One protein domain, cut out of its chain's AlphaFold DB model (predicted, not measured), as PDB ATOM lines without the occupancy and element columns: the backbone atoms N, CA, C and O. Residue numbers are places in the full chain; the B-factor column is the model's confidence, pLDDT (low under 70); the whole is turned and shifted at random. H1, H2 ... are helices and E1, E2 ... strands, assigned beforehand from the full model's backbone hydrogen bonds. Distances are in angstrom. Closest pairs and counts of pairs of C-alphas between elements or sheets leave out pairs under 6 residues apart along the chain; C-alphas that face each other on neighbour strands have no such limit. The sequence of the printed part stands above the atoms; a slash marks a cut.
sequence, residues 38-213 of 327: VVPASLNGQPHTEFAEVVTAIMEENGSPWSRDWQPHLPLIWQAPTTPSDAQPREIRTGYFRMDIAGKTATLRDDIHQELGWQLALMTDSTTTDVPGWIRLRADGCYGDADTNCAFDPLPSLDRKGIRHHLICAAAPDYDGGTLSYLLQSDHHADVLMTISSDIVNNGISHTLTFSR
ATOM      1  N   VAL A  38      -4.475  -6.189  55.093       87.38
ATOM      2  CA  VAL A  38      -4.398  -6.993  53.856       87.38
ATOM      3  C   VAL A  38      -2.979  -7.528  53.661       87.38
ATOM      4  O   VAL A  38      -2.007  -6.775  53.779       87.38
ATOM      5  N   VAL A  39      -2.848  -8.819  53.353       85.56
ATOM      6  CA  VAL A  39      -1.562  -9.493  53.117       85.56
ATOM      7  C   VAL A  39      -1.539 -10.126  51.717       85.56
ATOM      8  O   VAL A  39      -2.490 -10.808  51.362       85.56
ATOM      9  N   PRO A  40      -0.471  -9.943  50.918       86.50
ATOM     10  CA  PRO A  40       0.687  -9.097  51.201       86.50
ATOM     11  C   PRO A  40       0.306  -7.613  51.263       86.50
ATOM     12  O   PRO A  40      -0.624  -7.163  50.599       86.50
ATOM     13  N   ALA A  41       1.066  -6.829  52.034       89.31
ATOM     14  CA  ALA A  41       0.783  -5.408  52.266       89.31
ATOM     15  C   ALA A  41       0.740  -4.560  50.979       89.31
ATOM     16  O   ALA A  41       0.168  -3.469  50.983       89.31
ATOM     17  N   SER A  42       1.312  -5.056  49.877       89.00
ATOM     18  CA  SER A  42       1.198  -4.456  48.545       89.00
ATOM     19  C   SER A  42      -0.244  -4.384  48.033       89.00
ATOM     20  O   SER A  42      -0.532  -3.561  47.170       89.00
ATOM     21  N   LEU A  43      -1.151  -5.210  48.560       91.06
ATOM     22  CA  LEU A  43      -2.572  -5.200  48.218       91.06
ATOM     23  C   LEU A  43      -3.389  -4.156  48.985       91.06
ATOM     24  O   LEU A  43      -4.567  -3.966  48.681       91.06
ATOM     25  N   ASN A  44      -2.801  -3.457  49.960       89.69
ATOM     26  CA  ASN A  44      -3.516  -2.415  50.691       89.69
ATOM     27  C   ASN A  44      -4.022  -1.330  49.729       89.69
ATOM     28  O   ASN A  44      -3.252  -0.727  48.982       89.69
ATOM     29  N   GLY A  45      -5.334  -1.085  49.758       87.62
ATOM     30  CA  GLY A  45      -6.003  -0.116  48.886       87.62
ATOM     31  C   GLY A  45      -6.286  -0.602  47.460       87.62
ATOM     32  O   GLY A  45      -6.891   0.147  46.697       87.62
ATOM     33  N   GLN A  46      -5.904  -1.831  47.092       92.00
ATOM     34  CA  GLN A  46      -6.289  -2.418  45.803       92.00
ATOM     35  C   GLN A  46      -7.780  -2.786  45.798       92.00
ATOM     36  O   GLN A  46      -8.301  -3.171  46.845       92.00
ATOM     37  N   PRO A  47      -8.489  -2.682  44.664       92.38
ATOM     38  CA  PRO A  47      -9.889  -3.085  44.580       92.38
ATOM     39  C   PRO A  47     -10.041  -4.612  44.566       92.38
ATOM     40  O   PRO A  47      -9.147  -5.331  44.114       92.38
ATOM     41  N   HIS A  48     -11.198  -5.101  45.014       91.06
ATOM     42  CA  HIS A  48     -11.620  -6.482  44.784       91.06
ATOM     43  C   HIS A  48     -12.071  -6.680  43.340       91.06
ATOM     44  O   HIS A  48     -12.650  -5.785  42.723       91.06
ATOM     45  N   THR A  49     -11.806  -7.869  42.810       93.38
ATOM     46  CA  THR A  49     -12.338  -8.329  41.524       93.38
ATOM     47  C   THR A  49     -13.218  -9.549  41.751       93.38
ATOM     48  O   THR A  49     -12.828 -10.460  42.469       93.38
ATOM     49  N   GLU A  50     -14.402  -9.590  41.150       93.56
ATOM     50  CA  GLU A  50     -15.268 -10.768  41.245       93.56
ATOM     51  C   GLU A  50     -14.651 -11.952  40.481       93.56
ATOM     52  O   GLU A  50     -14.122 -11.781  39.381       93.56
ATOM     53  N   PHE A  51     -14.741 -13.158  41.044       93.50
ATOM     54  CA  PHE A  51     -14.127 -14.375  40.506       93.50
ATOM     55  C   PHE A  51     -14.437 -14.617  39.025       93.50
ATOM     56  O   PHE A  51     -13.532 -14.927  38.252       93.50
ATOM     57  N   ALA A  52     -15.681 -14.421  38.591       93.25
ATOM     58  CA  ALA A  52     -16.035 -14.600  37.188       93.25
ATOM     59  C   ALA A  52     -15.276 -13.665  36.230       93.25
ATOM     60  O   ALA A  52     -14.952 -14.088  35.125       93.25
ATOM     61  N   GLU A  53     -14.930 -12.439  36.641       93.38
ATOM     62  CA  GLU A  53     -14.106 -11.530  35.825       93.38
ATOM     63  C   GLU A  53     -12.666 -12.048  35.700       93.38
ATOM     64  O   GLU A  53     -12.045 -11.945  34.641       93.38
ATOM     65  N   VAL A  54     -12.143 -12.660  36.767       93.62
ATOM     66  CA  VAL A  54     -10.831 -13.325  36.755       93.62
ATOM     67  C   VAL A  54     -10.846 -14.490  35.774       93.62
ATOM     68  O   VAL A  54      -9.940 -14.620  34.952       93.62
ATOM     69  N   VAL A  55     -11.899 -15.307  35.813       93.75
ATOM     70  CA  VAL A  55     -12.075 -16.424  34.883       93.75
ATOM     71  C   VAL A  55     -12.221 -15.931  33.446       93.75
ATOM     72  O   VAL A  55     -11.553 -16.465  32.567       93.75
ATOM     73  N   THR A  56     -12.996 -14.875  33.190       91.56
ATOM     74  CA  THR A  56     -13.076 -14.255  31.857       91.56
ATOM     75  C   THR A  56     -11.696 -13.826  31.350       91.56
ATOM     76  O   THR A  56     -11.352 -14.108  30.204       91.56
ATOM     77  N   ALA A  57     -10.872 -13.208  32.204       90.94
ATOM     78  CA  ALA A  57      -9.511 -12.829  31.834       90.94
ATOM     79  C   ALA A  57      -8.631 -14.054  31.515       90.94
ATOM     80  O   ALA A  57      -7.859 -14.029  30.560       90.94
ATOM     81  N   ILE A  58      -8.768 -15.145  32.274       91.38
ATOM     82  CA  ILE A  58      -8.072 -16.420  32.025       91.38
ATOM     83  C   ILE A  58      -8.506 -17.039  30.683       91.38
ATOM     84  O   ILE A  58      -7.665 -17.559  29.935       91.38
ATOM     85  N   MET A  59      -9.796 -16.952  30.354       87.62
ATOM     86  CA  MET A  59     -10.405 -17.515  29.146       87.62
ATOM     87  C   MET A  59     -10.148 -16.702  27.858       87.62
ATOM     88  O   MET A  59     -10.811 -16.999  26.875       87.62
ATOM     89  N   GLU A  60      -9.224 -15.720  27.843       77.69
ATOM     90  CA  GLU A  60      -8.930 -14.740  26.762       77.69
ATOM     91  C   GLU A  60      -9.635 -14.921  25.403       77.69
ATOM     92  O   GLU A  60      -9.639 -15.998  24.799       77.69
ATOM     93  N   GLU A  61     -10.117 -13.807  24.844       63.62
ATOM     94  CA  GLU A  61     -10.745 -13.765  23.520       63.62
ATOM     95  C   GLU A  61      -9.986 -14.601  22.472       63.62
ATOM     96  O   GLU A  61      -8.789 -14.426  22.220       63.62
ATOM     97  N   ASN A  62     -10.716 -15.529  21.848       59.16
ATOM     98  CA  ASN A  62     -10.271 -16.320  20.699       59.16
ATOM     99  C   ASN A  62      -8.999 -17.171  20.904       59.16
ATOM    100  O   ASN A  62      -8.301 -17.481  19.938       59.16
ATOM    101  N   GLY A  63      -8.701 -17.606  22.134       54.97
ATOM    102  CA  GLY A  63      -7.705 -18.662  22.369       54.97
ATOM    103  C   GLY A  63      -6.244 -18.224  22.273       54.97
ATOM    104  O   GLY A  63      -5.366 -19.077  22.127       54.97
ATOM    105  N   SER A  64      -5.970 -16.923  22.406       67.94
ATOM    106  CA  SER A  64      -4.611 -16.362  22.496       67.94
ATOM    107  C   SER A  64      -3.804 -17.068  23.593       67.94
ATOM    108  O   SER A  64      -4.257 -17.090  24.729       67.94
ATOM    109  N   PRO A  65      -2.673 -17.732  23.306       69.00
ATOM    110  CA  PRO A  65      -1.996 -18.554  24.305       69.00
ATOM    111  C   PRO A  65      -1.471 -17.705  25.467       69.00
ATOM    112  O   PRO A  65      -0.951 -16.609  25.256       69.00
ATOM    113  N   TRP A  66      -1.531 -18.247  26.688       83.38
ATOM    114  CA  TRP A  66      -0.846 -17.633  27.822       83.38
ATOM    115  C   TRP A  66       0.656 -17.544  27.544       83.38
ATOM    116  O   TRP A  66       1.254 -18.427  26.927       83.38
ATOM    117  N   SER A  67       1.276 -16.474  28.028       83.44
ATOM    118  CA  SER A  67       2.712 -16.240  27.902       83.44
ATOM    119  C   SER A  67       3.294 -15.790  29.238       83.44
ATOM    120  O   SER A  67       2.568 -15.384  30.145       83.44
ATOM    121  N   ARG A  68       4.621 -15.829  29.373       81.88
ATOM    122  CA  ARG A  68       5.323 -15.293  30.550       81.88
ATOM    123  C   ARG A  68       4.983 -13.820  30.824       81.88
ATOM    124  O   ARG A  68       4.885 -13.401  31.980       81.88
ATOM    125  N   ASP A  69       4.766 -13.062  29.755       84.19
ATOM    126  CA  ASP A  69       4.442 -11.638  29.793       84.19
ATOM    127  C   ASP A  69       2.933 -11.381  29.765       84.19
ATOM    128  O   ASP A  69       2.505 -10.261  29.504       84.19
ATOM    129  N   TRP A  70       2.115 -12.398  30.057       86.19
ATOM    130  CA  TRP A  70       0.672 -12.244  30.184       86.19
ATOM    131  C   TRP A  70       0.332 -11.155  31.212       86.19
ATOM    132  O   TRP A  70       0.871 -11.126  32.322       86.19
ATOM    133  N   GLN A  71      -0.524 -10.222  30.803       84.62
ATOM    134  CA  GLN A  71      -0.946  -9.061  31.583       84.62
ATOM    135  C   GLN A  71      -2.465  -8.932  31.456       84.62
ATOM    136  O   GLN A  71      -2.946  -8.157  30.626       84.62
ATOM    137  N   PRO A  72      -3.232  -9.725  32.220       85.06
ATOM    138  CA  PRO A  72      -4.680  -9.639  32.171       85.06
ATOM    139  C   PRO A  72      -5.147  -8.264  32.661       85.06
ATOM    140  O   PRO A  72      -4.466  -7.610  33.454       85.06
ATOM    141  N   HIS A  73      -6.343  -7.846  32.243       86.44
ATOM    142  CA  HIS A  73      -7.011  -6.641  32.751       86.44
ATOM    143  C   HIS A  73      -7.552  -6.847  34.177       86.44
ATOM    144  O   HIS A  73      -8.739  -6.695  34.443       86.44
ATOM    145  N   LEU A  74      -6.663  -7.215  35.095       88.50
ATOM    146  CA  LEU A  74      -6.926  -7.438  36.508       88.50
ATOM    147  C   LEU A  74      -6.018  -6.514  37.331       88.50
ATOM    148  O   LEU A  74      -4.906  -6.209  36.887       88.50
ATOM    149  N   PRO A  75      -6.428  -6.091  38.539       91.56
ATOM    150  CA  PRO A  75      -5.587  -5.342  39.477       91.56
ATOM    151  C   PRO A  75      -4.526  -6.259  40.126       91.56
ATOM    152  O   PRO A  75      -4.421  -6.368  41.347       91.56
ATOM    153  N   LEU A  76      -3.765  -6.968  39.292       91.06
ATOM    154  CA  LEU A  76      -2.776  -7.966  39.668       91.06
ATOM    155  C   LEU A  76      -1.416  -7.307  39.896       91.06
ATOM    156  O   LEU A  76      -0.852  -6.666  39.009       91.06
ATOM    157  N   ILE A  77      -0.853  -7.522  41.081       92.62
ATOM    158  CA  ILE A  77       0.501  -7.096  41.418       92.62
ATOM    159  C   ILE A  77       1.432  -8.286  41.237       92.62
ATOM    160  O   ILE A  77       1.482  -9.195  42.068       92.62
ATOM    161  N   TRP A  78       2.184  -8.278  40.143       91.31
ATOM    162  CA  TRP A  78       3.217  -9.275  39.899       91.31
ATOM    163  C   TRP A  78       4.364  -9.143  40.897       91.31
ATOM    164  O   TRP A  78       4.857  -8.043  41.150       91.31
ATOM    165  N   GLN A  79       4.817 -10.272  41.432       87.44
ATOM    166  CA  GLN A  79       6.027 -10.309  42.240       87.44
ATOM    167  C   GLN A  79       7.274 -10.214  41.362       87.44
ATOM    168  O   GLN A  79       7.255 -10.523  40.166       87.44
ATOM    169  N   ALA A  80       8.376  -9.787  41.981       77.44
ATOM    170  CA  ALA A  80       9.684  -9.888  41.355       77.44
ATOM    171  C   ALA A  80       9.967 -11.360  40.995       77.44
ATOM    172  O   ALA A  80       9.559 -12.247  41.748       77.44
ATOM    173  N   PRO A  81      10.665 -11.635  39.879       63.22
ATOM    174  CA  PRO A  81      11.011 -13.000  39.512       63.22
ATOM    175  C   PRO A  81      11.832 -13.629  40.641       63.22
ATOM    176  O   PRO A  81      12.934 -13.168  40.938       63.22
ATOM    177  N   THR A  82      11.303 -14.664  41.285       58.53
ATOM    178  CA  THR A  82      12.122 -15.537  42.124       58.53
ATOM    179  C   THR A  82      12.945 -16.442  41.219       58.53
ATOM    180  O   THR A  82      12.552 -16.718  40.081       58.53
ATOM    181  N   THR A  83      14.102 -16.902  41.698       56.50
ATOM    182  CA  THR A  83      14.859 -17.951  41.008       56.50
ATOM    183  C   THR A  83      13.894 -19.098  40.713       56.50
ATOM    184  O   THR A  83      13.187 -19.520  41.635       56.50
ATOM    185  N   PRO A  84      13.787 -19.559  39.460       54.84
ATOM    186  CA  PRO A  84      12.818 -20.585  39.152       54.84
ATOM    187  C   PRO A  84      13.130 -21.844  39.952       54.84
ATOM    188  O   PRO A  84      14.287 -22.243  40.057       54.84
ATOM    189  N   SER A  85      12.101 -22.432  40.553       57.31
ATOM    190  CA  SER A  85      12.251 -23.687  41.280       57.31
ATOM    191  C   SER A  85      12.665 -24.792  40.299       57.31
ATOM    192  O   SER A  85      12.051 -24.921  39.240       57.31
ATOM    193  N   ASP A  86      13.645 -25.616  40.674       58.12
ATOM    194  CA  ASP A  86      14.010 -26.832  39.928       58.12
ATOM    195  C   ASP A  86      12.975 -27.966  40.104       58.12
ATOM    196  O   ASP A  86      13.091 -29.020  39.479       58.12
ATOM    197  N   ALA A  87      11.956 -27.774  40.953       60.28
ATOM    198  CA  ALA A  87      10.854 -28.714  41.104       60.28
ATOM    199  C   ALA A  87       9.884 -28.623  39.917       60.28
ATOM    200  O   ALA A  87       9.575 -27.534  39.426       60.28
ATOM    201  N   GLN A  88       9.392 -29.786  39.494       59.06
ATOM    202  CA  GLN A  88       8.286 -29.914  38.553       59.06
ATOM    203  C   GLN A  88       6.985 -30.166  39.330       59.06
ATOM    204  O   GLN A  88       6.977 -31.044  40.198       59.06
ATOM    205  N   PRO A  89       5.899 -29.428  39.047       69.06
ATOM    206  CA  PRO A  89       5.808 -28.364  38.047       69.06
ATOM    207  C   PRO A  89       6.453 -27.035  38.467       69.06
ATOM    208  O   PRO A  89       6.413 -26.648  39.638       69.06
ATOM    209  N   ARG A  90       6.992 -26.298  37.489       78.50
ATOM    210  CA  ARG A  90       7.727 -25.044  37.702       78.50
ATOM    211  C   ARG A  90       6.807 -23.819  37.662       78.50
ATOM    212  O   ARG A  90       6.024 -23.637  36.730       78.50
ATOM    213  N   GLU A  91       6.959 -22.936  38.648       84.12
ATOM    214  CA  GLU A  91       6.367 -21.591  38.657       84.12
ATOM    215  C   GLU A  91       7.187 -20.650  37.754       84.12
ATOM    216  O   GLU A  91       8.383 -20.440  37.971       84.12
ATOM    217  N   ILE A  92       6.552 -20.088  36.721       84.75
ATOM    218  CA  ILE A  92       7.163 -19.116  35.798       84.75
ATOM    219  C   ILE A  92       7.079 -17.710  36.387       84.75
ATOM    220  O   ILE A  92       8.033 -16.930  36.319       84.75
ATOM    221  N   ARG A  93       5.899 -17.359  36.908       86.81
ATOM    222  CA  ARG A  93       5.586 -16.017  37.390       86.81
ATOM    223  C   ARG A  93       4.396 -16.063  38.331       86.81
ATOM    224  O   ARG A  93       3.419 -16.751  38.046       86.81
ATOM    225  N   THR A  94       4.460 -15.259  39.382       89.44
ATOM    226  CA  THR A  94       3.437 -15.223  40.425       89.44
ATOM    227  C   THR A  94       3.014 -13.786  40.697       89.44
ATOM    228  O   THR A  94       3.847 -12.879  40.745       89.44
ATOM    229  N   GLY A  95       1.715 -13.558  40.846       91.94
ATOM    230  CA  GLY A  95       1.129 -12.268  41.180       91.94
ATOM    231  C   GLY A  95       0.040 -12.408  42.231       91.94
ATOM    232  O   GLY A  95      -0.450 -13.507  42.477       91.94
ATOM    233  N   TYR A  96      -0.316 -11.293  42.862       92.56
ATOM    234  CA  TYR A  96      -1.319 -11.246  43.922       92.56
ATOM    235  C   TYR A  96      -2.377 -10.202  43.607       92.56
ATOM    236  O   TYR A  96      -2.067  -9.139  43.067       92.56
ATOM    237  N   PHE A  97      -3.616 -10.494  43.969       93.44
ATOM    238  CA  PHE A  97      -4.751  -9.591  43.818       93.44
ATOM    239  C   PHE A  97      -5.796  -9.882  44.899       93.44
ATOM    240  O   PHE A  97      -5.674 -10.849  45.652       93.44
ATOM    241  N   ARG A  98      -6.816  -9.030  45.004       91.69
ATOM    242  CA  ARG A  98      -7.955  -9.238  45.906       91.69
ATOM    243  C   ARG A  98      -9.140  -9.731  45.090       91.69
ATOM    244  O   ARG A  98      -9.414  -9.184  44.019       91.69
ATOM    245  N   MET A  99      -9.833 -10.750  45.584       90.12
ATOM    246  CA  MET A  99     -10.916 -11.397  44.852       90.12
ATOM    247  C   MET A  99     -12.110 -11.654  45.754       90.12
ATOM    248  O   MET A  99     -11.941 -12.126  46.879       90.12
ATOM    249  N   ASP A 100     -13.295 -11.405  45.212       88.81
ATOM    250  CA  ASP A 100     -14.556 -11.829  45.803       88.81
ATOM    251  C   ASP A 100     -15.108 -13.035  45.045       88.81
ATOM    252  O   ASP A 100     -14.920 -13.179  43.835       88.81
ATOM    253  N   ILE A 101     -15.805 -13.909  45.764       85.19
ATOM    254  CA  ILE A 101     -16.507 -15.059  45.204       85.19
ATOM    255  C   ILE A 101     -17.982 -14.908  45.532       85.19
ATOM    256  O   ILE A 101     -18.387 -14.873  46.695       85.19
ATOM    257  N   ALA A 102     -18.788 -14.785  44.485       84.50
ATOM    258  CA  ALA A 102     -20.216 -14.542  44.562       84.50
ATOM    259  C   ALA A 102     -20.577 -13.297  45.402       84.50
ATOM    260  O   ALA A 102     -21.667 -13.245  45.985       84.50
ATOM    261  N   GLY A 103     -19.718 -12.270  45.406       82.31
ATOM    262  CA  GLY A 103     -19.877 -11.040  46.191       82.31
ATOM    263  C   GLY A 103     -19.445 -11.138  47.659       82.31
ATOM    264  O   GLY A 103     -19.852 -10.299  48.460       82.31
ATOM    265  N   LYS A 104     -18.672 -12.165  48.035       81.94
ATOM    266  CA  LYS A 104     -18.090 -12.318  49.375       81.94
ATOM    267  C   LYS A 104     -16.571 -12.424  49.301       81.94
ATOM    268  O   LYS A 104     -16.045 -13.172  48.479       81.94
ATOM    269  N   THR A 105     -15.875 -11.767  50.223       80.06
ATOM    270  CA  THR A 105     -14.421 -11.894  50.362       80.06
ATOM    271  C   THR A 105     -14.078 -13.240  50.997       80.06
ATOM    272  O   THR A 105     -14.176 -13.417  52.209       80.06
ATOM    273  N   ALA A 106     -13.685 -14.205  50.166       69.81
ATOM    274  CA  ALA A 106     -13.462 -15.593  50.576       69.81
ATOM    275  C   ALA A 106     -12.169 -15.819  51.386       69.81
ATOM    276  O   ALA A 106     -11.915 -16.938  51.800       69.81
ATOM    277  N   THR A 107     -11.349 -14.786  51.597       74.56
ATOM    278  CA  THR A 107     -10.029 -14.866  52.253       74.56
ATOM    279  C   THR A 107      -9.932 -14.043  53.537       74.56
ATOM    280  O   THR A 107      -8.831 -13.778  54.028       74.56
ATOM    281  N   LEU A 108     -11.072 -13.596  54.072       77.19
ATOM    282  CA  LEU A 108     -11.123 -12.833  55.312       77.19
ATOM    283  C   LEU A 108     -11.028 -13.755  56.534       77.19
ATOM    284  O   LEU A 108     -11.755 -14.734  56.661       77.19
ATOM    285  N   ARG A 109     -10.141 -13.385  57.454       73.50
ATOM    286  CA  ARG A 109     -10.035 -13.895  58.817       73.50
ATOM    287  C   ARG A 109     -10.687 -12.940  59.791       73.50
ATOM    288  O   ARG A 109     -10.099 -11.908  60.129       73.50
ATOM    289  N   ASP A 110     -11.852 -13.315  60.289       73.06
ATOM    290  CA  ASP A 110     -12.560 -12.499  61.273       73.06
ATOM    291  C   ASP A 110     -11.881 -12.517  62.649       73.06
ATOM    292  O   ASP A 110     -11.911 -11.513  63.355       73.06
ATOM    293  N   ASP A 111     -11.206 -13.613  63.010       72.06
ATOM    294  CA  ASP A 111     -10.557 -13.799  64.315       72.06
ATOM    295  C   ASP A 111      -9.379 -12.843  64.556       72.06
ATOM    296  O   ASP A 111      -9.172 -12.371  65.676       72.06
ATOM    297  N   ILE A 112      -8.611 -12.545  63.505       74.19
ATOM    298  CA  ILE A 112      -7.454 -11.641  63.561       74.19
ATOM    299  C   ILE A 112      -7.604 -10.399  62.674       74.19
ATOM    300  O   ILE A 112      -6.636  -9.659  62.500       74.19
ATOM    301  N   HIS A 113      -8.800 -10.160  62.124       79.56
ATOM    302  CA  HIS A 113      -9.116  -9.039  61.233       79.56
ATOM    303  C   HIS A 113      -8.081  -8.872  60.109       79.56
ATOM    304  O   HIS A 113      -7.423  -7.833  59.966       79.56
ATOM    305  N   GLN A 114      -7.904  -9.925  59.315       82.12
ATOM    306  CA  GLN A 114      -6.919  -9.960  58.238       82.12
ATOM    307  C   GLN A 114      -7.508 -10.552  56.960       82.12
ATOM    308  O   GLN A 114      -8.094 -11.622  56.987       82.12
ATOM    309  N   GLU A 115      -7.320  -9.887  55.830       85.25
ATOM    310  CA  GLU A 115      -7.651 -10.401  54.504       85.25
ATOM    311  C   GLU A 115      -6.382 -10.870  53.798       85.25
ATOM    312  O   GLU A 115      -5.368 -10.166  53.794       85.25
ATOM    313  N   LEU A 116      -6.448 -12.033  53.156       82.69
ATOM    314  CA  LEU A 116      -5.367 -12.508  52.301       82.69
ATOM    315  C   LEU A 116      -5.635 -12.279  50.818       82.69
ATOM    316  O   LEU A 116      -6.758 -12.368  50.326       82.69
ATOM    317  N   GLY A 117      -4.555 -12.033  50.095       87.12
ATOM    318  CA  GLY A 117      -4.533 -11.994  48.653       87.12
ATOM    319  C   GLY A 117      -4.720 -13.374  48.042       87.12
ATOM    320  O   GLY A 117      -4.305 -14.399  48.588       87.12
ATOM    321  N   TRP A 118      -5.285 -13.364  46.847       89.19
ATOM    322  CA  TRP A 118      -5.259 -14.488  45.935       89.19
ATOM    323  C   TRP A 118      -3.966 -14.462  45.153       89.19
ATOM    324  O   TRP A 118      -3.635 -13.468  44.507       89.19
ATOM    325  N   GLN A 119      -3.246 -15.569  45.209       90.62
ATOM    326  CA  GLN A 119      -2.084 -15.805  44.388       90.62
ATOM    327  C   GLN A 119      -2.527 -16.383  43.044       90.62
ATOM    328  O   GLN A 119      -3.188 -17.419  42.996       90.62
ATOM    329  N   LEU A 120      -2.100 -15.739  41.961       92.75
ATOM    330  CA  LEU A 120      -2.125 -16.274  40.608       92.75
ATOM    331  C   LEU A 120      -0.714 -16.700  40.225       92.75
ATOM    332  O   LEU A 120       0.201 -15.877  40.250       92.75
ATOM    333  N   ALA A 121      -0.542 -17.954  39.822       90.81
ATOM    334  CA  ALA A 121       0.724 -18.482  39.331       90.81
ATOM    335  C   ALA A 121       0.588 -19.012  37.899       90.81
ATOM    336  O   ALA A 121      -0.333 -19.768  37.587       90.81
ATOM    337  N   LEU A 122       1.531 -18.628  37.039       89.94
ATOM    338  CA  LEU A 122       1.739 -19.213  35.717       89.94
ATOM    339  C   LEU A 122       2.660 -20.426  35.855       89.94
ATOM    340  O   LEU A 122       3.777 -20.287  36.356       89.94
ATOM    341  N   MET A 123       2.205 -21.593  35.408       86.69
ATOM    342  CA  MET A 123       2.857 -22.879  35.661       86.69
ATOM    343  C   MET A 123       3.257 -23.589  34.365       86.69
ATOM    344  O   MET A 123       2.578 -23.446  33.348       86.69
ATOM    345  N   THR A 124       4.320 -24.395  34.404       82.75
ATOM    346  CA  THR A 124       4.735 -25.267  33.290       82.75
ATOM    347  C   THR A 124       5.347 -26.581  33.781       82.75
ATOM    348  O   THR A 124       6.040 -26.594  34.797       82.75
ATOM    349  N   ASP A 125       5.113 -27.671  33.041       75.88
ATOM    350  CA  ASP A 125       5.725 -29.001  33.263       75.88
ATOM    351  C   ASP A 125       7.113 -29.091  32.608       75.88
ATOM    352  O   ASP A 125       7.848 -30.072  32.732       75.88
ATOM    353  N   SER A 126       7.471 -28.077  31.823       70.25
ATOM    354  CA  SER A 126       8.697 -28.065  31.050       70.25
ATOM    355  C   SER A 126       9.825 -27.435  31.856       70.25
ATOM    356  O   SER A 126       9.727 -26.309  32.339       70.25
ATOM    357  N   THR A 127      10.961 -28.126  31.950       66.31
ATOM    358  CA  THR A 127      12.210 -27.512  32.430       66.31
ATOM    359  C   THR A 127      12.821 -26.559  31.397       66.31
ATOM    360  O   THR A 127      13.702 -25.773  31.743       66.31
ATOM    361  N   THR A 128      12.372 -26.617  30.139       62.78
ATOM    362  CA  THR A 128      13.038 -26.003  28.980       62.78
ATOM    363  C   THR A 128      12.255 -24.868  28.324       62.78
ATOM    364  O   THR A 128      12.812 -24.182  27.467       62.78
ATOM    365  N   THR A 129      10.995 -24.634  28.702       68.81
ATOM    366  CA  THR A 129      10.155 -23.580  28.115       68.81
ATOM    367  C   THR A 129       9.531 -22.691  29.188       68.81
ATOM    368  O   THR A 129       9.103 -23.167  30.233       68.81
ATOM    369  N   ASP A 130       9.442 -21.392  28.900       72.00
ATOM    370  CA  ASP A 130       8.768 -20.395  29.748       72.00
ATOM    371  C   ASP A 130       7.307 -20.152  29.298       72.00
ATOM    372  O   ASP A 130       6.716 -19.113  29.597       72.00
ATOM    373  N   VAL A 131       6.721 -21.078  28.533       80.69
ATOM    374  CA  VAL A 131       5.324 -20.989  28.084       80.69
ATOM    375  C   VAL A 131       4.431 -21.643  29.143       80.69
ATOM    376  O   VAL A 131       4.618 -22.831  29.418       80.69
ATOM    377  N   PRO A 132       3.471 -20.912  29.742       82.88
ATOM    378  CA  PRO A 132       2.566 -21.490  30.726       82.88
ATOM    379  C   PRO A 132       1.666 -22.569  30.112       82.88
ATOM    380  O   PRO A 132       1.007 -22.336  29.097       82.88
ATOM    381  N   GLY A 133       1.614 -23.738  30.748       79.31
ATOM    382  CA  GLY A 133       0.666 -24.808  30.431       79.31
ATOM    383  C   GLY A 133      -0.666 -24.649  31.165       79.31
ATOM    384  O   GLY A 133      -1.715 -24.969  30.607       79.31
ATOM    385  N   TRP A 134      -0.629 -24.117  32.389       86.75
ATOM    386  CA  TRP A 134      -1.806 -23.857  33.218       86.75
ATOM    387  C   TRP A 134      -1.596 -22.670  34.156       86.75
ATOM    388  O   TRP A 134      -0.475 -22.211  34.401       86.75
ATOM    389  N   ILE A 135      -2.711 -22.165  34.668       90.75
ATOM    390  CA  ILE A 135      -2.775 -21.103  35.665       90.75
ATOM    391  C   ILE A 135      -3.298 -21.709  36.955       90.75
ATOM    392  O   ILE A 135      -4.303 -22.412  36.950       90.75
ATOM    393  N   ARG A 136      -2.642 -21.419  38.072       91.25
ATOM    394  CA  ARG A 136      -3.098 -21.827  39.398       91.25
ATOM    395  C   ARG A 136      -3.541 -20.605  40.187       91.25
ATOM    396  O   ARG A 136      -2.785 -19.643  40.288       91.25
ATOM    397  N   LEU A 137      -4.738 -20.666  40.762       91.12
ATOM    398  CA  LEU A 137      -5.213 -19.730  41.772       91.12
ATOM    399  C   LEU A 137      -5.283 -20.432  43.126       91.12
ATOM    400  O   LEU A 137      -5.869 -21.507  43.253       91.12
ATOM    401  N   ARG A 138      -4.715 -19.797  44.146       85.75
ATOM    402  CA  ARG A 138      -4.868 -20.207  45.545       85.75
ATOM    403  C   ARG A 138      -4.905 -18.978  46.435       85.75
ATOM    404  O   ARG A 138      -4.259 -17.979  46.126       85.75
ATOM    405  N   ALA A 139      -5.615 -19.049  47.547       77.06
ATOM    406  CA  ALA A 139      -5.422 -18.081  48.617       77.06
ATOM    407  C   ALA A 139      -4.029 -18.284  49.247       77.06
ATOM    408  O   ALA A 139      -3.521 -19.407  49.278       77.06
ATOM    409  N   ASP A 140      -3.398 -17.213  49.736       67.00
ATOM    410  CA  ASP A 140      -2.095 -17.257  50.431       67.00
ATOM    411  C   ASP A 140      -2.202 -17.861  51.854       67.00
ATOM    412  O   ASP A 140      -1.721 -17.314  52.841       67.00
ATOM    413  N   GLY A 141      -2.912 -18.984  51.979       62.66
ATOM    414  CA  GLY A 141      -3.366 -19.592  53.227       62.66
ATOM    415  C   GLY A 141      -4.869 -19.885  53.199       62.66
ATOM    416  O   GLY A 141      -5.612 -19.320  52.403       62.66
ATOM    417  N   CYS A 142      -5.324 -20.783  54.070       59.88
ATOM    418  CA  CYS A 142      -6.735 -21.151  54.201       59.88
ATOM    419  C   CYS A 142      -7.403 -20.251  55.237       59.88
ATOM    420  O   CYS A 142      -7.070 -20.392  56.412       59.88
ATOM    421  N   TYR A 143      -8.358 -19.401  54.823       55.56
ATOM    422  CA  TYR A 143      -9.257 -18.684  55.740       55.56
ATOM    423  C   TYR A 143     -10.681 -18.519  55.186       55.56
ATOM    424  O   TYR A 143     -10.866 -18.496  53.977       55.56
ATOM    425  N   GLY A 144     -11.674 -18.422  56.074       48.66
ATOM    426  CA  GLY A 144     -13.101 -18.243  55.790       48.66
ATOM    427  C   GLY A 144     -13.888 -18.109  57.102       48.66
ATOM    428  O   GLY A 144     -13.282 -18.162  58.176       48.66
ATOM    429  N   ASP A 145     -15.214 -17.948  57.024       46.38
ATOM    430  CA  ASP A 145     -16.094 -18.002  58.203       46.38
ATOM    431  C   ASP A 145     -15.834 -19.323  58.953       46.38
ATOM    432  O   ASP A 145     -15.546 -20.343  58.314       46.38
ATOM    433  N   ALA A 146     -15.903 -19.331  60.287       40.44
ATOM    434  CA  ALA A 146     -15.556 -20.504  61.107       40.44
ATOM    435  C   ALA A 146     -16.372 -21.762  60.734       40.44
ATOM    436  O   ALA A 146     -15.981 -22.880  61.064       40.44
ATOM    437  N   ASP A 147     -17.470 -21.566  60.002       44.09
ATOM    438  CA  ASP A 147     -18.370 -22.601  59.513       44.09
ATOM    439  C   ASP A 147     -18.031 -23.136  58.102       44.09
ATOM    440  O   ASP A 147     -18.589 -24.161  57.708       44.09
ATOM    441  N   THR A 148     -17.149 -22.492  57.316       51.47
ATOM    442  CA  THR A 148     -16.900 -22.876  55.905       51.47
ATOM    443  C   THR A 148     -15.499 -23.389  55.602       51.47
ATOM    444  O   THR A 148     -15.274 -23.863  54.490       51.47
ATOM    445  N   ASN A 149     -14.561 -23.357  56.555       56.94
ATOM    446  CA  ASN A 149     -13.262 -24.036  56.437       56.94
ATOM    447  C   ASN A 149     -12.497 -23.750  55.130       56.94
ATOM    448  O   ASN A 149     -11.780 -24.626  54.670       56.94
ATOM    449  N   CYS A 150     -12.625 -22.549  54.544       60.38
ATOM    450  CA  CYS A 150     -11.986 -22.139  53.274       60.38
ATOM    451  C   CYS A 150     -12.489 -22.860  52.013       60.38
ATOM    452  O   CYS A 150     -11.973 -22.624  50.916       60.38
ATOM    453  N   ALA A 151     -13.529 -23.679  52.152       65.50
ATOM    454  CA  ALA A 151     -14.294 -24.157  51.024       65.50
ATOM    455  C   ALA A 151     -15.157 -23.004  50.500       65.50
ATOM    456  O   ALA A 151     -15.848 -22.305  51.247       65.50
ATOM    457  N   PHE A 152     -15.127 -22.812  49.190       73.19
ATOM    458  CA  PHE A 152     -16.012 -21.896  48.491       73.19
ATOM    459  C   PHE A 152     -16.594 -22.600  47.276       73.19
ATOM    460  O   PHE A 152     -15.938 -23.440  46.656       73.19
ATOM    461  N   ASP A 153     -17.820 -22.219  46.938       79.38
ATOM    462  CA  ASP A 153     -18.457 -22.607  45.690       79.38
ATOM    463  C   ASP A 153     -18.256 -21.481  44.659       79.38
ATOM    464  O   ASP A 153     -18.833 -20.398  44.817       79.38
ATOM    465  N   PRO A 154     -17.410 -21.684  43.631       85.88
ATOM    466  CA  PRO A 154     -17.175 -20.676  42.604       85.88
ATOM    467  C   PRO A 154     -18.309 -20.589  41.570       85.88
ATOM    468  O   PRO A 154     -18.395 -19.588  40.855       85.88
ATOM    469  N   LEU A 155     -19.171 -21.608  41.469       89.25
ATOM    470  CA  LEU A 155     -20.144 -21.744  40.381       89.25
ATOM    471  C   LEU A 155     -21.165 -20.593  40.322       89.25
ATOM    472  O   LEU A 155     -21.343 -20.024  39.244       89.25
ATOM    473  N   PRO A 156     -21.740 -20.109  41.447       88.88
ATOM    474  CA  PRO A 156     -22.691 -18.998  41.408       88.88
ATOM    475  C   PRO A 156     -22.104 -17.694  40.856       88.88
ATOM    476  O   PRO A 156     -22.848 -16.841  40.371       88.88
ATOM    477  N   SER A 157     -20.787 -17.496  40.958       90.75
ATOM    478  CA  SER A 157     -20.116 -16.341  40.352       90.75
ATOM    479  C   SER A 157     -20.096 -16.474  38.825       90.75
ATOM    480  O   SER A 157     -20.455 -15.530  38.119       90.75
ATOM    481  N   LEU A 158     -19.762 -17.667  38.317       93.88
ATOM    482  CA  LEU A 158     -19.720 -17.983  36.886       93.88
ATOM    483  C   LEU A 158     -21.095 -17.828  36.222       93.88
ATOM    484  O   LEU A 158     -21.205 -17.151  35.194       93.88
ATOM    485  N   ASP A 159     -22.143 -18.359  36.860       90.44
ATOM    486  CA  ASP A 159     -23.529 -18.262  36.390       90.44
ATOM    487  C   ASP A 159     -23.965 -16.807  36.169       90.44
ATOM    488  O   ASP A 159     -24.539 -16.464  35.132       90.44
ATOM    489  N   ARG A 160     -23.649 -15.908  37.115       89.81
ATOM    490  CA  ARG A 160     -24.003 -14.477  37.024       89.81
ATOM    491  C   ARG A 160     -23.366 -13.777  35.824       89.81
ATOM    492  O   ARG A 160     -23.899 -12.767  35.367       89.81
ATOM    493  N   LYS A 161     -22.239 -14.290  35.331       89.56
ATOM    494  CA  LYS A 161     -21.513 -13.755  34.172       89.56
ATOM    495  C   LYS A 161     -21.880 -14.473  32.866       89.56
ATOM    496  O   LYS A 161     -21.386 -14.093  31.809       89.56
ATOM    497  N   GLY A 162     -22.754 -15.481  32.920       89.44
ATOM    498  CA  GLY A 162     -23.125 -16.290  31.760       89.44
ATOM    499  C   GLY A 162     -22.013 -17.233  31.292       89.44
ATOM    500  O   GLY A 162     -22.017 -17.648  30.134       89.44
ATOM    501  N   ILE A 163     -21.053 -17.558  32.165       90.94
ATOM    502  CA  ILE A 163     -20.046 -18.586  31.891       90.94
ATOM    503  C   ILE A 163     -20.694 -19.931  32.201       90.94
ATOM    504  O   ILE A 163     -20.936 -20.260  33.361       90.94
ATOM    505  N   ARG A 164     -20.983 -20.706  31.155       88.25
ATOM    506  CA  ARG A 164     -21.517 -22.061  31.298       88.25
ATOM    507  C   ARG A 164     -20.428 -22.953  31.876       88.25
ATOM    508  O   ARG A 164     -19.285 -22.899  31.423       88.25
ATOM    509  N   HIS A 165     -20.784 -23.789  32.841       85.38
ATOM    510  CA  HIS A 165     -19.865 -24.757  33.421       85.38
ATOM    511  C   HIS A 165     -20.471 -26.160  33.418       85.38
ATOM    512  O   HIS A 165     -21.560 -26.398  33.940       85.38
ATOM    513  N   HIS A 166     -19.738 -27.110  32.853       77.00
ATOM    514  CA  HIS A 166     -20.142 -28.509  32.790       77.00
ATOM    515  C   HIS A 166     -19.204 -29.327  33.661       77.00
ATOM    516  O   HIS A 166     -17.998 -29.337  33.422       77.00
ATOM    517  N   LEU A 167     -19.740 -29.995  34.684       73.94
ATOM    518  CA  LEU A 167     -18.953 -30.901  35.517       73.94
ATOM    519  C   LEU A 167     -18.500 -32.087  34.660       73.94
ATOM    520  O   LEU A 167     -19.309 -32.933  34.301       73.94
ATOM    521  N   ILE A 168     -17.208 -32.147  34.358       70.62
ATOM    522  CA  ILE A 168     -16.577 -33.225  33.592       70.62
ATOM    523  C   ILE A 168     -16.303 -34.431  34.481       70.62
ATOM    524  O   ILE A 168     -16.455 -35.575  34.058       70.62
ATOM    525  N   CYS A 169     -15.886 -34.182  35.720       68.62
ATOM    526  CA  CYS A 169     -15.456 -35.237  36.619       68.62
ATOM    527  C   CYS A 169     -15.487 -34.788  38.081       68.62
ATOM    528  O   CYS A 169     -15.206 -33.632  38.391       68.62
ATOM    529  N   ALA A 170     -15.772 -35.743  38.969       68.06
ATOM    530  CA  ALA A 170     -15.671 -35.598  40.411       68.06
ATOM    531  C   ALA A 170     -15.009 -36.847  41.010       68.06
ATOM    532  O   ALA A 170     -15.567 -37.941  40.918       68.06
ATOM    533  N   ALA A 171     -13.852 -36.688  41.648       66.75
ATOM    534  CA  ALA A 171     -13.170 -37.748  42.378       66.75
ATOM    535  C   ALA A 171     -13.110 -37.384  43.864       66.75
ATOM    536  O   ALA A 171     -12.499 -36.388  44.229       66.75
ATOM    537  N   ALA A 172     -13.764 -38.191  44.707       62.19
ATOM    538  CA  ALA A 172     -13.777 -38.053  46.168       62.19
ATOM    539  C   ALA A 172     -13.950 -36.599  46.684       62.19
ATOM    540  O   ALA A 172     -13.147 -36.158  47.500       62.19
ATOM    541  N   PRO A 173     -14.978 -35.845  46.238       56.38
ATOM    542  CA  PRO A 173     -15.081 -34.400  46.487       56.38
ATOM    543  C   PRO A 173     -15.173 -34.009  47.971       56.38
ATOM    544  O   PRO A 173     -14.868 -32.873  48.310       56.38
ATOM    545  N   ASP A 174     -15.545 -34.950  48.842       54.78
ATOM    546  CA  ASP A 174     -15.700 -34.740  50.286       54.78
ATOM    547  C   ASP A 174     -14.462 -35.159  51.111       54.78
ATOM    548  O   ASP A 174     -14.540 -35.257  52.337       54.78
ATOM    549  N   TYR A 175     -13.330 -35.465  50.465       57.97
ATOM    550  CA  TYR A 175     -12.117 -35.980  51.113       57.97
ATOM    551  C   TYR A 175     -10.869 -35.164  50.758       57.97
ATOM    552  O   TYR A 175     -10.848 -34.412  49.788       57.97
ATOM    553  N   ASP A 176      -9.809 -35.350  51.550       62.59
ATOM    554  CA  ASP A 176      -8.464 -34.870  51.219       62.59
ATOM    555  C   ASP A 176      -8.018 -35.410  49.857       62.59
ATOM    556  O   ASP A 176      -8.141 -36.609  49.589       62.59
ATOM    557  N   GLY A 177      -7.529 -34.528  48.989       62.34
ATOM    558  CA  GLY A 177      -7.236 -34.846  47.593       62.34
ATOM    559  C   GLY A 177      -8.477 -34.962  46.703       62.34
ATOM    560  O   GLY A 177      -8.378 -35.465  45.582       62.34
ATOM    561  N   GLY A 178      -9.644 -34.515  47.175       69.88
ATOM    562  CA  GLY A 178     -10.873 -34.456  46.394       69.88
ATOM    563  C   GLY A 178     -10.746 -33.488  45.224       69.88
ATOM    564  O   GLY A 178     -10.223 -32.385  45.376       69.88
ATOM    565  N   THR A 179     -11.225 -33.879  44.044       77.19
ATOM    566  CA  THR A 179     -11.123 -33.052  42.836       77.19
ATOM    567  C   THR A 179     -12.442 -32.949  42.083       77.19
ATOM    568  O   THR A 179     -13.149 -33.937  41.884       77.19
ATOM    569  N   LEU A 180     -12.768 -31.736  41.643       80.56
ATOM    570  CA  LEU A 180     -13.898 -31.430  40.769       80.56
ATOM    571  C   LEU A 180     -13.372 -30.730  39.522       80.56
ATOM    572  O   LEU A 180     -12.773 -29.665  39.624       80.56
ATOM    573  N   SER A 181     -13.598 -31.299  38.344       81.31
ATOM    574  CA  SER A 181     -13.164 -30.715  37.074       81.31
ATOM    575  C   SER A 181     -14.367 -30.258  36.267       81.31
ATOM    576  O   SER A 181     -15.247 -31.056  35.954       81.31
ATOM    577  N   TYR A 182     -14.383 -28.981  35.907       83.88
ATOM    578  CA  TYR A 182     -15.417 -28.330  35.120       83.88
ATOM    579  C   TYR A 182     -14.842 -27.837  33.803       83.88
ATOM    580  O   TYR A 182     -13.787 -27.210  33.768       83.88
ATOM    581  N   LEU A 183     -15.569 -28.051  32.719       82.12
ATOM    582  CA  LEU A 183     -15.355 -27.318  31.488       82.12
ATOM    583  C   LEU A 183     -16.089 -25.987  31.582       82.12
ATOM    584  O   LEU A 183     -17.298 -25.973  31.800       82.12
ATOM    585  N   LEU A 184     -15.371 -24.897  31.352       87.62
ATOM    586  CA  LEU A 184     -15.913 -23.548  31.299       87.62
ATOM    587  C   LEU A 184     -16.061 -23.101  29.849       87.62
ATOM    588  O   LEU A 184     -15.113 -23.210  29.071       87.62
ATOM    589  N   GLN A 185     -17.235 -22.578  29.503       85.00
ATOM    590  CA  GLN A 185     -17.575 -22.130  28.156       85.00
ATOM    591  C   GLN A 185     -18.253 -20.764  28.189       85.00
ATOM    592  O   GLN A 185     -19.079 -20.464  29.053       85.00
ATOM    593  N   SER A 186     -17.941 -19.937  27.200       85.19
ATOM    594  CA  SER A 186     -18.591 -18.648  26.982       85.19
ATOM    595  C   SER A 186     -18.583 -18.331  25.490       85.19
ATOM    596  O   SER A 186     -17.700 -18.777  24.763       85.19
ATOM    597  N   ASP A 187     -19.565 -17.569  25.017       79.12
ATOM    598  CA  ASP A 187     -19.809 -17.383  23.582       79.12
ATOM    599  C   ASP A 187     -18.690 -16.602  22.854       79.12
ATOM    600  O   ASP A 187     -18.631 -16.601  21.623       79.12
ATOM    601  N   HIS A 188     -17.791 -15.942  23.594       79.62
ATOM    602  CA  HIS A 188     -16.724 -15.087  23.049       79.62
ATOM    603  C   HIS A 188     -15.312 -15.461  23.523       79.62
ATOM    604  O   HIS A 188     -14.340 -14.778  23.197       79.62
ATOM    605  N   HIS A 189     -15.181 -16.546  24.282       82.06
ATOM    606  CA  HIS A 189     -13.938 -16.914  24.952       82.06
ATOM    607  C   HIS A 189     -13.568 -18.366  24.671       82.06
ATOM    608  O   HIS A 189     -14.419 -19.176  24.312       82.06
ATOM    609  N   ALA A 190     -12.283 -18.693  24.805       77.56
ATOM    610  CA  ALA A 190     -11.842 -20.067  24.623       77.56
ATOM    611  C   ALA A 190     -12.327 -20.952  25.776       77.56
ATOM    612  O   ALA A 190     -12.303 -20.538  26.937       77.56
ATOM    613  N   ASP A 191     -12.702 -22.186  25.447       81.19
ATOM    614  CA  ASP A 191     -13.005 -23.214  26.436       81.19
ATOM    615  C   ASP A 191     -11.780 -23.450  27.337       81.19
ATOM    616  O   ASP A 191     -10.646 -23.593  26.863       81.19
ATOM    617  N   VAL A 192     -12.007 -23.499  28.649       84.12
ATOM    618  CA  VAL A 192     -10.964 -23.738  29.655       84.12
ATOM    619  C   VAL A 192     -11.439 -24.820  30.611       84.12
ATOM    620  O   VAL A 192     -12.579 -24.802  31.067       84.12
ATOM    621  N   LEU A 193     -10.555 -25.752  30.951       83.94
ATOM    622  CA  LEU A 193     -10.789 -26.697  32.034       83.94
ATOM    623  C   LEU A 193     -10.420 -26.030  33.361       83.94
ATOM    624  O   LEU A 193      -9.288 -25.578  33.515       83.94
ATOM    625  N   MET A 194     -11.349 -25.995  34.312       90.06
ATOM    626  CA  MET A 194     -11.126 -25.581  35.693       90.06
ATOM    627  C   MET A 194     -11.210 -26.797  36.612       90.06
ATOM    628  O   MET A 194     -12.266 -27.410  36.736       90.06
ATOM    629  N   THR A 195     -10.127 -27.111  37.307       87.00
ATOM    630  CA  THR A 195     -10.084 -28.143  38.343       87.00
ATOM    631  C   THR A 195     -10.006 -27.491  39.714       87.00
ATOM    632  O   THR A 195      -9.118 -26.681  39.969       87.00
ATOM    633  N   ILE A 196     -10.930 -27.852  40.593       87.06
ATOM    634  CA  ILE A 196     -10.914 -27.529  42.014       87.06
ATOM    635  C   ILE A 196     -10.310 -28.732  42.728       87.06
ATOM    636  O   ILE A 196     -10.873 -29.821  42.648       87.06
ATOM    637  N   SER A 197      -9.184 -28.541  43.402       82.88
ATOM    638  CA  SER A 197      -8.568 -29.545  44.268       82.88
ATOM    639  C   SER A 197      -8.744 -29.137  45.720       82.88
ATOM    640  O   SER A 197      -8.528 -27.974  46.058       82.88
ATOM    641  N   SER A 198      -9.128 -30.093  46.553       77.56
ATOM    642  CA  SER A 198      -9.402 -29.906  47.971       77.56
ATOM    643  C   SER A 198      -8.306 -30.569  48.789       77.56
ATOM    644  O   SER A 198      -8.120 -31.778  48.694       77.56
ATOM    645  N   ASP A 199      -7.613 -29.784  49.604       73.25
ATOM    646  CA  ASP A 199      -6.586 -30.270  50.522       73.25
ATOM    647  C   ASP A 199      -7.056 -30.057  51.963       73.25
ATOM    648  O   ASP A 199      -7.470 -28.953  52.329       73.25
ATOM    649  N   ILE A 200      -6.971 -31.079  52.813       67.06
ATOM    650  CA  ILE A 200      -7.224 -30.916  54.245       67.06
ATOM    651  C   ILE A 200      -6.000 -30.254  54.875       67.06
ATOM    652  O   ILE A 200      -4.922 -30.833  54.996       67.06
ATOM    653  N   VAL A 201      -6.186 -29.023  55.334       64.00
ATOM    654  CA  VAL A 201      -5.206 -28.294  56.143       64.00
ATOM    655  C   VAL A 201      -5.677 -28.262  57.591       64.00
ATOM    656  O   VAL A 201      -6.844 -28.516  57.879       64.00
ATOM    657  N   ASN A 202      -4.775 -27.984  58.537       52.97
ATOM    658  CA  ASN A 202      -5.125 -27.967  59.959       52.97
ATOM    659  C   ASN A 202      -6.377 -27.101  60.199       52.97
ATOM    660  O   ASN A 202      -6.323 -25.883  60.050       52.97
ATOM    661  N   ASN A 203      -7.468 -27.764  60.598       53.00
ATOM    662  CA  ASN A 203      -8.801 -27.213  60.862       53.00
ATOM    663  C   ASN A 203      -9.651 -26.802  59.636       53.00
ATOM    664  O   ASN A 203     -10.602 -26.055  59.832       53.00
ATOM    665  N   GLY A 204      -9.392 -27.282  58.412       60.44
ATOM    666  CA  GLY A 204     -10.277 -26.991  57.273       60.44
ATOM    667  C   GLY A 204      -9.923 -27.647  55.933       60.44
ATOM    668  O   GLY A 204      -9.045 -28.503  55.865       60.44
ATOM    669  N   ILE A 205     -10.627 -27.245  54.868       64.88
ATOM    670  CA  ILE A 205     -10.434 -27.697  53.483       64.88
ATOM    671  C   ILE A 205      -9.991 -26.497  52.638       64.88
ATOM    672  O   ILE A 205     -10.761 -25.587  52.353       64.88
ATOM    673  N   SER A 206      -8.744 -26.497  52.190       74.50
ATOM    674  CA  SER A 206      -8.234 -25.491  51.265       74.50
ATOM    675  C   SER A 206      -8.562 -25.885  49.828       74.50
ATOM    676  O   SER A 206      -8.164 -26.957  49.381       74.50
ATOM    677  N   HIS A 207      -9.230 -25.008  49.077       78.94
ATOM    678  CA  HIS A 207      -9.417 -25.200  47.637       78.94
ATOM    679  C   HIS A 207      -8.300 -24.523  46.829       78.94
ATOM    680  O   HIS A 207      -8.055 -23.321  46.952       78.94
ATOM    681  N   THR A 208      -7.670 -25.288  45.940       85.25
ATOM    682  CA  THR A 208      -6.803 -24.788  44.868       85.25
ATOM    683  C   THR A 208      -7.553 -24.879  43.546       85.25
ATOM    684  O   THR A 208      -8.073 -25.935  43.196       85.25
ATOM    685  N   LEU A 209      -7.582 -23.792  42.779       89.62
ATOM    686  CA  LEU A 209      -8.181 -23.771  41.447       89.62
ATOM    687  C   LEU A 209      -7.075 -23.832  40.401       89.62
ATOM    688  O   LEU A 209      -6.139 -23.035  40.432       89.62
ATOM    689  N   THR A 210      -7.194 -24.739  39.445       89.81
ATOM    690  CA  THR A 210      -6.247 -24.854  38.339       89.81
ATOM    691  C   THR A 210      -6.975 -24.762  37.013       89.81
ATOM    692  O   THR A 210      -7.948 -25.470  36.784       89.81
ATOM    693  N   PHE A 211      -6.496 -23.890  36.136       89.56
ATOM    694  CA  PHE A 211      -7.067 -23.613  34.829       89.56
ATOM    695  C   PHE A 211      -6.112 -24.068  33.747       89.56
ATOM    696  O   PHE A 211      -4.966 -23.624  33.713       89.56
ATOM    697  N   SER A 212      -6.583 -24.894  32.824       84.00
ATOM    698  CA  SER A 212      -5.776 -25.366  31.707       84.00
ATOM    699  C   SER A 212      -6.526 -25.270  30.387       84.00
ATOM    700  O   SER A 212      -7.732 -25.498  30.309       84.00
ATOM    701  N   ARG A 213      -5.780 -24.948  29.330       73.50
ATOM    702  CA  ARG A 213      -6.248 -24.994  27.932       73.50
ATOM    703  C   ARG A 213      -5.843 -26.278  27.217       73.50
ATOM    704  O   ARG A 213      -6.245 -26.515  26.083       73.50
TER     705      ARG A 213
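This is residues 38 to 213 of the 327 residues of the protein "Uncharacterized protein conserved in bacteria" of Zymobacter palmae (UniProt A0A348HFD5). A strongly twisted sheet of eight strands is curled like part of a barrel round the short helix H1. A second short helix, H2, is on the same face, between the sheet's two edge strands E1 and E6. The printed part has 176 residues, with two named helices and nine named strands in the order E1 H1 E2 E3 E4 E5 H2 E6 E7 E8 E9; the sheet is mixed and runs E1 E2 E4 E5 E9 E8 E7 E6. The class is mostly strand, though under half of the residues are in named elements. The whole is compact and rounded, with a radius of gyration of the C-alphas of 15.7 A and spans of 43 by 36 by 30 A.

E6 (residues 164 to 171), E7 (178 to 186), E8 (189 to 201) and E9 (204 to 212) form a meander, each strand the antiparallel neighbour of the one before; N 166 and O 183 are 2.9 A apart, N 182 and O 194 2.8 A, and N 195 and O 210 2.8 A. E5 (134 to 139) is antiparallel to E9, with N 137 and O 209 at 2.8 A. E4 (118 to 124) and E5 form a hairpin, with N 121 and O 136 at 2.8 A. E2 (90 to 101) is antiparallel to E4, with N 95 and O 120 at 2.8 A, and bends by 77 degrees at residue 98. E1 (48 to 50) is parallel to E2, with N 49 and O 98 at 3.0 A. E1, H1 (51 to 58) and E2 make a strand-helix-strand unit, two parallel neighbour strands with a helix between, whose crossover is right-handed. H1 and H2 (155 to 160) are on one face of the sheet, two layers; they touch, about perpendicular at 84 degrees, with the closest C-alphas those of Ala 52 and Leu 158, 5.0 A apart. H2 has a height over the sheet of 5.0 A and is over none of its strands. In both helices every O i to N i+4 pair is within hydrogen-bond range. E3 (114 to 116) pairs with no named strand and runs on into E4 at 22 degrees; residues 38 to 39 pair with its residues 115 to 116, parallel.

E1, 6.6 A long, begins at C-alpha 48, (-11.620, -6.482, 44.784). H1 measures 10.6 A, H2 8.9 A and E3 6.6 A. E2 measures 27.3 A, E4 19.4 A, E5 16.8 A, E6 20.9 A and E7 26.2 A. E8, the longest strand, measures 34.3 A. E9, 26.0 A, ends at C-alpha 212, (-5.776, -25.366, 31.707).

The C-alphas farthest apart, those of Asp 111 and Thr 128, are 44.2 A apart. The printed part has no cut. The links H1 to E2, E2 to E3 and E5 to H2 are long. Mean pLDDT of the printed part is 78.6; 46 residues are under 70, among them 81 to 89, 140 to 151 and 169 to 178.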